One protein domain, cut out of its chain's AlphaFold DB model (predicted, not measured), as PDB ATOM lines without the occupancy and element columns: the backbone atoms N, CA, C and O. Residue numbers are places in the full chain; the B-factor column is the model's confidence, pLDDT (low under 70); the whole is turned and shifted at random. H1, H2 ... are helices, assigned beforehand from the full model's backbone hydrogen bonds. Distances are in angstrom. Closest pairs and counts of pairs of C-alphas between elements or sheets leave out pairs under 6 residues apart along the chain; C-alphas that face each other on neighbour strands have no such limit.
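Overview. This is residues 325 to 373 of the 411 residues of the protein "Hypothetical protein" of Rotaria sordida (UniProt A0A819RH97). What shape do these atoms make? Two helices form a loose, open V: H2, the longer, meets H1 near residue 346 with its first residue, 357, and residues 359 to 373 stick out as a free arm. The link between the helices, residues 349 to 356, arches from the end of H1 to the start of H2, with residues 348 to 355, of which 348 belongs to H1, standing free, and the unnamed residues 325 to 337 lead into the other end of H1. How large is it, and of what class? The printed part has 49 residues with two named helices, H1 then H2, and no named strand; it is all helix. It is loose, with a radius of gyration of the C-alphas of 12.6 A, and flat, spanning 34 by 31 by 15 A.

Along the chain. Where is the longest helix? H2 holds residues 357 to 373, 24.4 A from first to last C-alpha, ending with C-alpha 373 at (-60.903, 34.379, -38.384). Where is the other? H1 holds residues 338 to 348, 15.3 A long, beginning with C-alpha 338 at (-39.938, 42.243, -19.378).

Arrangement. How does H2 stand to H1? They only just touch, with 3 pairs of C-alphas within 8 A, and H2 does so with residue 357 alone. The closest C-alphas, of Cys 346 and Phe 357, are 6.6 A apart. Their lines stand at a steep tilt of 49 degrees, opposite ways. What do the backbones show? In H1 and H2 every O i to N i+4 pair is within hydrogen-bond range.

Size, cuts and confidence. How far does it reach? The two C-alphas farthest apart, of Arg 348 and Gln 373, are 35.2 A apart. Is it continuous? The printed part has no cut, and the link from H1 to H2, 8 residues, is short. Where is confidence low? Residues 328 to 337 are under 70, and the mean pLDDT of the printed part is 76.8.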
ATOM      1  N   LEU A 325     -41.033  32.569 -22.536       82.75
ATOM      2  CA  LEU A 325     -41.084  33.787 -21.736       82.75
ATOM      3  C   LEU A 325     -42.543  34.139 -21.443       82.75
ATOM      4  O   LEU A 325     -43.337  34.364 -22.356       82.75
ATOM      5  N   LEU A 326     -42.895  34.201 -20.161       81.00
ATOM      6  CA  LEU A 326     -44.218  34.643 -19.728       81.00
ATOM      7  C   LEU A 326     -44.256  36.174 -19.716       81.00
ATOM      8  O   LEU A 326     -43.519  36.810 -18.965       81.00
ATOM      9  N   VAL A 327     -45.121  36.758 -20.544       74.56
ATOM     10  CA  VAL A 327     -45.269  38.214 -20.683       74.56
ATOM     11  C   VAL A 327     -46.708  38.615 -20.336       74.56
ATOM     12  O   VAL A 327     -47.647  37.961 -20.801       74.56
ATOM     13  N   PRO A 328     -46.929  39.674 -19.532       69.75
ATOM     14  CA  PRO A 328     -48.275  40.147 -19.225       69.75
ATOM     15  C   PRO A 328     -49.022  40.617 -20.486       69.75
ATOM     16  O   PRO A 328     -48.466  41.265 -21.369       69.75
ATOM     17  N   LYS A 329     -50.331  40.336 -20.547       64.88
ATOM     18  CA  LYS A 329     -51.205  40.621 -21.706       64.88
ATOM     19  C   LYS A 329     -51.376  42.122 -22.014       64.88
ATOM     20  O   LYS A 329     -51.808  42.476 -23.108       64.88
ATOM     21  N   ARG A 330     -51.068  43.019 -21.068       57.66
ATOM     22  CA  ARG A 330     -51.220  44.478 -21.225       57.66
ATOM     23  C   ARG A 330     -49.861  45.137 -21.440       57.66
ATOM     24  O   ARG A 330     -49.171  45.467 -20.495       57.66
ATOM     25  N   ILE A 331     -49.551  45.361 -22.711       52.59
ATOM     26  CA  ILE A 331     -48.275  45.850 -23.262       52.59
ATOM     27  C   ILE A 331     -48.014  47.360 -23.026       52.59
ATOM     28  O   ILE A 331     -47.047  47.892 -23.552       52.59
ATOM     29  N   ARG A 332     -48.892  48.114 -22.345       43.22
ATOM     30  CA  ARG A 332     -48.952  49.584 -22.540       43.22
ATOM     31  C   ARG A 332     -48.914  50.486 -21.305       43.22
ATOM     32  O   ARG A 332     -49.260  51.652 -21.465       43.22
ATOM     33  N   LEU A 333     -48.569  50.028 -20.098       40.59
ATOM     34  CA  LEU A 333     -48.739  50.908 -18.923       40.59
ATOM     35  C   LEU A 333     -47.599  51.002 -17.906       40.59
ATOM     36  O   LEU A 333     -47.739  51.806 -16.988       40.59
ATOM     37  N   THR A 334     -46.456  50.333 -18.067       36.94
ATOM     38  CA  THR A 334     -45.314  50.574 -17.168       36.94
ATOM     39  C   THR A 334     -43.974  50.434 -17.880       36.94
ATOM     40  O   THR A 334     -43.707  49.430 -18.519       36.94
ATOM     41  N   THR A 335     -43.109  51.436 -17.714       44.31
ATOM     42  CA  THR A 335     -41.738  51.593 -18.251       44.31
ATOM     43  C   THR A 335     -40.725  50.564 -17.694       44.31
ATOM     44  O   THR A 335     -39.560  50.871 -17.468       44.31
ATOM     45  N   SER A 336     -41.183  49.358 -17.350       52.94
ATOM     46  CA  SER A 336     -40.407  48.289 -16.708       52.94
ATOM     47  C   SER A 336     -40.992  46.912 -17.059       52.94
ATOM     48  O   SER A 336     -41.076  46.017 -16.213       52.94
ATOM     49  N   ASP A 337     -41.445  46.739 -18.297       68.06
ATOM     50  CA  ASP A 337     -42.006  45.471 -18.747       68.06
ATOM     51  C   ASP A 337     -40.878  44.566 -19.277       68.06
ATOM     52  O   ASP A 337     -40.068  44.987 -20.102       68.06
ATOM     53  N   ILE A 338     -40.863  43.288 -18.871       74.50
ATOM     54  CA  ILE A 338     -39.938  42.243 -19.378       74.50
ATOM     55  C   ILE A 338     -39.892  42.231 -20.917       74.50
ATOM     56  O   ILE A 338     -38.880  41.890 -21.522       74.50
ATOM     57  N   LYS A 339     -40.991  42.649 -21.560       75.69
ATOM     58  CA  LYS A 339     -41.095  42.823 -23.007       75.69
ATOM     59  C   LYS A 339     -40.150  43.896 -23.557       75.69
ATOM     60  O   LYS A 339     -39.510  43.643 -24.571       75.69
ATOM     61  N   GLU A 340     -40.075  45.070 -22.931       78.31
ATOM     62  CA  GLU A 340     -39.183  46.156 -23.366       78.31
ATOM     63  C   GLU A 340     -37.720  45.767 -23.155       78.31
ATOM     64  O   GLU A 340     -36.880  45.986 -24.026       78.31
ATOM     65  N   GLU A 341     -37.418  45.108 -22.034       81.44
ATOM     66  CA  GLU A 341     -36.066  44.631 -21.754       81.44
ATOM     67  C   GLU A 341     -35.639  43.533 -22.741       81.44
ATOM     68  O   GLU A 341     -34.534  43.580 -23.282       81.44
ATOM     69  N   PHE A 342     -36.532  42.588 -23.052       84.38
ATOM     70  CA  PHE A 342     -36.287  41.571 -24.074       84.38
ATOM     71  C   PHE A 342     -36.131  42.183 -25.470       84.38
ATOM     72  O   PHE A 342     -35.206  41.813 -26.193       84.38
ATOM     73  N   ALA A 343     -36.975  43.152 -25.837       83.25
ATOM     74  CA  ALA A 343     -36.857  43.872 -27.102       83.25
ATOM     75  C   ALA A 343     -35.506  44.600 -27.203       83.25
ATOM     76  O   ALA A 343     -34.821  44.481 -28.214       83.25
ATOM     77  N   SER A 344     -35.059  45.253 -26.125       83.94
ATOM     78  CA  SER A 344     -33.743  45.897 -26.055       83.94
ATOM     79  C   SER A 344     -32.590  44.898 -26.211       83.94
ATOM     80  O   SER A 344     -31.604  45.177 -26.899       83.94
ATOM     81  N   VAL A 345     -32.703  43.708 -25.609       85.94
ATOM     82  CA  VAL A 345     -31.722  42.626 -25.795       85.94
ATOM     83  C   VAL A 345     -31.709  42.156 -27.253       85.94
ATOM     84  O   VAL A 345     -30.628  42.047 -27.830       85.94
ATOM     85  N   CYS A 346     -32.875  41.964 -27.874       84.31
ATOM     86  CA  CYS A 346     -32.988  41.574 -29.282       84.31
ATOM     87  C   CYS A 346     -32.427  42.647 -30.228       84.31
ATOM     88  O   CYS A 346     -31.745  42.331 -31.202       84.31
ATOM     89  N   GLU A 347     -32.658  43.929 -29.933       83.75
ATOM     90  CA  GLU A 347     -32.096  45.046 -30.695       83.75
ATOM     91  C   GLU A 347     -30.568  45.063 -30.651       83.75
ATOM     92  O   GLU A 347     -29.932  45.386 -31.656       83.75
ATOM     93  N   ARG A 348     -29.982  44.717 -29.504       82.25
ATOM     94  CA  ARG A 348     -28.530  44.643 -29.319       82.25
ATOM     95  C   ARG A 348     -27.926  43.375 -29.905       82.25
ATOM     96  O   ARG A 348     -26.763  43.400 -30.294       82.25
ATOM     97  N   SER A 349     -28.681  42.282 -29.936       78.94
ATOM     98  CA  SER A 349     -28.213  41.009 -30.474       78.94
ATOM     99  C   SER A 349     -28.092  41.057 -31.995       78.94
ATOM    100  O   SER A 349     -28.949  41.600 -32.696       78.94
ATOM    101  N   THR A 350     -27.026  40.458 -32.511       70.88
ATOM    102  CA  THR A 350     -26.832  40.230 -33.942       70.88
ATOM    103  C   THR A 350     -27.267  38.828 -34.312       70.88
ATOM    104  O   THR A 350     -26.441  37.938 -34.510       70.88
ATOM    105  N   ASP A 351     -28.578  38.616 -34.375       70.94
ATOM    106  CA  ASP A 351     -29.109  37.363 -34.890       70.94
ATOM    107  C   ASP A 351     -29.237  37.433 -36.417       70.94
ATOM    108  O   ASP A 351     -30.177  38.001 -36.974       70.94
ATOM    109  N   PHE A 352     -28.236  36.893 -37.112       79.38
ATOM    110  CA  PHE A 352     -28.199  36.863 -38.575       79.38
ATOM    111  C   PHE A 352     -28.996  35.705 -39.180       79.38
ATOM    112  O   PHE A 352     -29.129  35.623 -40.407       79.38
ATOM    113  N   HIS A 353     -29.534  34.826 -38.339       82.38
ATOM    114  CA  HIS A 353     -30.217  33.610 -38.755       82.38
ATOM    115  C   HIS A 353     -31.706  33.844 -38.975       82.38
ATOM    116  O   HIS A 353     -32.276  33.268 -39.897       82.38
ATOM    117  N   PHE A 354     -32.309  34.759 -38.215       85.19
ATOM    118  CA  PHE A 354     -33.746  35.020 -38.263       85.19
ATOM    119  C   PHE A 354     -34.085  36.432 -38.784       85.19
ATOM    120  O   PHE A 354     -33.200  37.281 -38.969       85.19
ATOM    121  N   PRO A 355     -35.359  36.703 -39.125       84.62
ATOM    122  CA  PRO A 355     -35.864  38.059 -39.356       84.62
ATOM    123  C   PRO A 355     -35.766  38.925 -38.091       84.62
ATOM    124  O   PRO A 355     -35.568  38.401 -36.996       84.62
ATOM    125  N   SER A 356     -35.936  40.245 -38.216       83.38
ATOM    126  CA  SER A 356     -35.901  41.128 -37.042       83.38
ATOM    127  C   SER A 356     -37.037  40.813 -36.061       83.38
ATOM    128  O   SER A 356     -38.092  40.316 -36.456       83.38
ATOM    129  N   PHE A 357     -36.841  41.134 -34.779       83.56
ATOM    130  CA  PHE A 357     -37.854  40.919 -33.738       83.56
ATOM    131  C   PHE A 357     -39.220  41.525 -34.110       83.56
ATOM    132  O   PHE A 357     -40.254  40.876 -33.963       83.56
ATOM    133  N   GLU A 358     -39.225  42.734 -34.674       82.19
ATOM    134  CA  GLU A 358     -40.443  43.419 -35.123       82.19
ATOM    135  C   GLU A 358     -41.139  42.698 -36.287       82.19
ATOM    136  O   GLU A 358     -42.365  42.569 -36.291       82.19
ATOM    137  N   GLN A 359     -40.371  42.191 -37.259       84.38
ATOM    138  CA  GLN A 359     -40.908  41.423 -38.387       84.38
ATOM    139  C   GLN A 359     -41.520  40.104 -37.916       84.38
ATOM    140  O   GLN A 359     -42.607  39.736 -38.360       84.38
ATOM    141  N   GLN A 360     -40.849  39.413 -36.990       87.38
ATOM    142  CA  GLN A 360     -41.365  38.181 -36.399       87.38
ATOM    143  C   GLN A 360     -42.674  38.440 -35.651       87.38
ATOM    144  O   GLN A 360     -43.653  37.729 -35.873       87.38
ATOM    145  N   LEU A 361     -42.728  39.490 -34.825       84.88
ATOM    146  CA  LEU A 361     -43.939  39.844 -34.087       84.88
ATOM    147  C   LEU A 361     -45.093  40.200 -35.032       84.88
ATOM    148  O   LEU A 361     -46.201  39.704 -34.849       84.88
ATOM    149  N   SER A 362     -44.819  40.983 -36.079       85.38
ATOM    150  CA  SER A 362     -45.821  41.366 -37.084       85.38
ATOM    151  C   SER A 362     -46.385  40.148 -37.824       85.38
ATOM    152  O   SER A 362     -47.597  40.028 -37.999       85.38
ATOM    153  N   SER A 363     -45.519  39.205 -38.208       87.12
ATOM    154  CA  SER A 363     -45.925  37.949 -38.852       87.12
ATOM    155  C   SER A 363     -46.793  37.086 -37.929       87.12
ATOM    156  O   SER A 363     -47.820  36.546 -38.349       87.12
ATOM    157  N   ILE A 364     -46.432  36.998 -36.644       86.94
ATOM    158  CA  ILE A 364     -47.213  36.274 -35.636       86.94
ATOM    159  C   ILE A 364     -48.584  36.928 -35.448       86.94
ATOM    160  O   ILE A 364     -49.590  36.221 -35.406       86.94
ATOM    161  N   GLU A 365     -48.655  38.257 -35.360       85.06
ATOM    162  CA  GLU A 365     -49.922  38.983 -35.240       85.06
ATOM    163  C   GLU A 365     -50.838  38.729 -36.446       85.06
ATOM    164  O   GLU A 365     -52.023  38.443 -36.262       85.06
ATOM    165  N   GLU A 366     -50.297  38.741 -37.666       87.81
ATOM    166  CA  GLU A 366     -51.052  38.409 -38.879       87.81
ATOM    167  C   GLU A 366     -51.551  36.953 -38.858       87.81
ATOM    168  O   GLU A 366     -52.716  36.674 -39.164       87.81
ATOM    169  N   CYS A 367     -50.701  36.013 -38.441       87.19
ATOM    170  CA  CYS A 367     -51.072  34.604 -38.305       87.19
ATOM    171  C   CYS A 367     -52.168  34.400 -37.251       87.19
ATOM    172  O   CYS A 367     -53.114  33.648 -37.487       87.19
ATOM    173  N   LEU A 368     -52.089  35.095 -36.115       86.75
ATOM    174  CA  LEU A 368     -53.111  35.053 -35.069       86.75
ATOM    175  C   LEU A 368     -54.442  35.623 -35.560       86.75
ATOM    176  O   LEU A 368     -55.492  35.057 -35.258       86.75
ATOM    177  N   GLN A 369     -54.424  36.704 -36.343       86.31
ATOM    178  CA  GLN A 369     -55.636  37.252 -36.956       86.31
ATOM    179  C   GLN A 369     -56.287  36.241 -37.905       86.31
ATOM    180  O   GLN A 369     -57.487  35.994 -37.790       86.31
ATOM    181  N   LYS A 370     -55.502  35.602 -38.782       87.75
ATOM    182  CA  LYS A 370     -55.990  34.539 -39.678       87.75
ATOM    183  C   LYS A 370     -56.549  33.352 -38.893       87.75
ATOM    184  O   LYS A 370     -57.657  32.904 -39.169       87.75
ATOM    185  N   ALA A 371     -55.834  32.880 -37.874       86.31
ATOM    186  CA  ALA A 371     -56.279  31.774 -37.029       86.31
ATOM    187  C   ALA A 371     -57.580  32.103 -36.280       86.31
ATOM    188  O   ALA A 371     -58.477  31.267 -36.197       86.31
ATOM    189  N   ASN A 372     -57.721  33.329 -35.773       85.31
ATOM    190  CA  ASN A 372     -58.946  33.780 -35.118       85.31
ATOM    191  C   ASN A 372     -60.114  33.893 -36.105       85.31
ATOM    192  O   ASN A 372     -61.220  33.480 -35.768       85.31
ATOM    193  N   GLN A 373     -59.883  34.379 -37.329       86.50
ATOM    194  CA  GLN A 373     -60.903  34.379 -38.384       86.50
ATOM    195  C   GLN A 373     -61.361  32.957 -38.714       86.50
ATOM    196  O   GLN A 373     -62.561  32.714 -38.776       86.50
TER     197      GLN A 373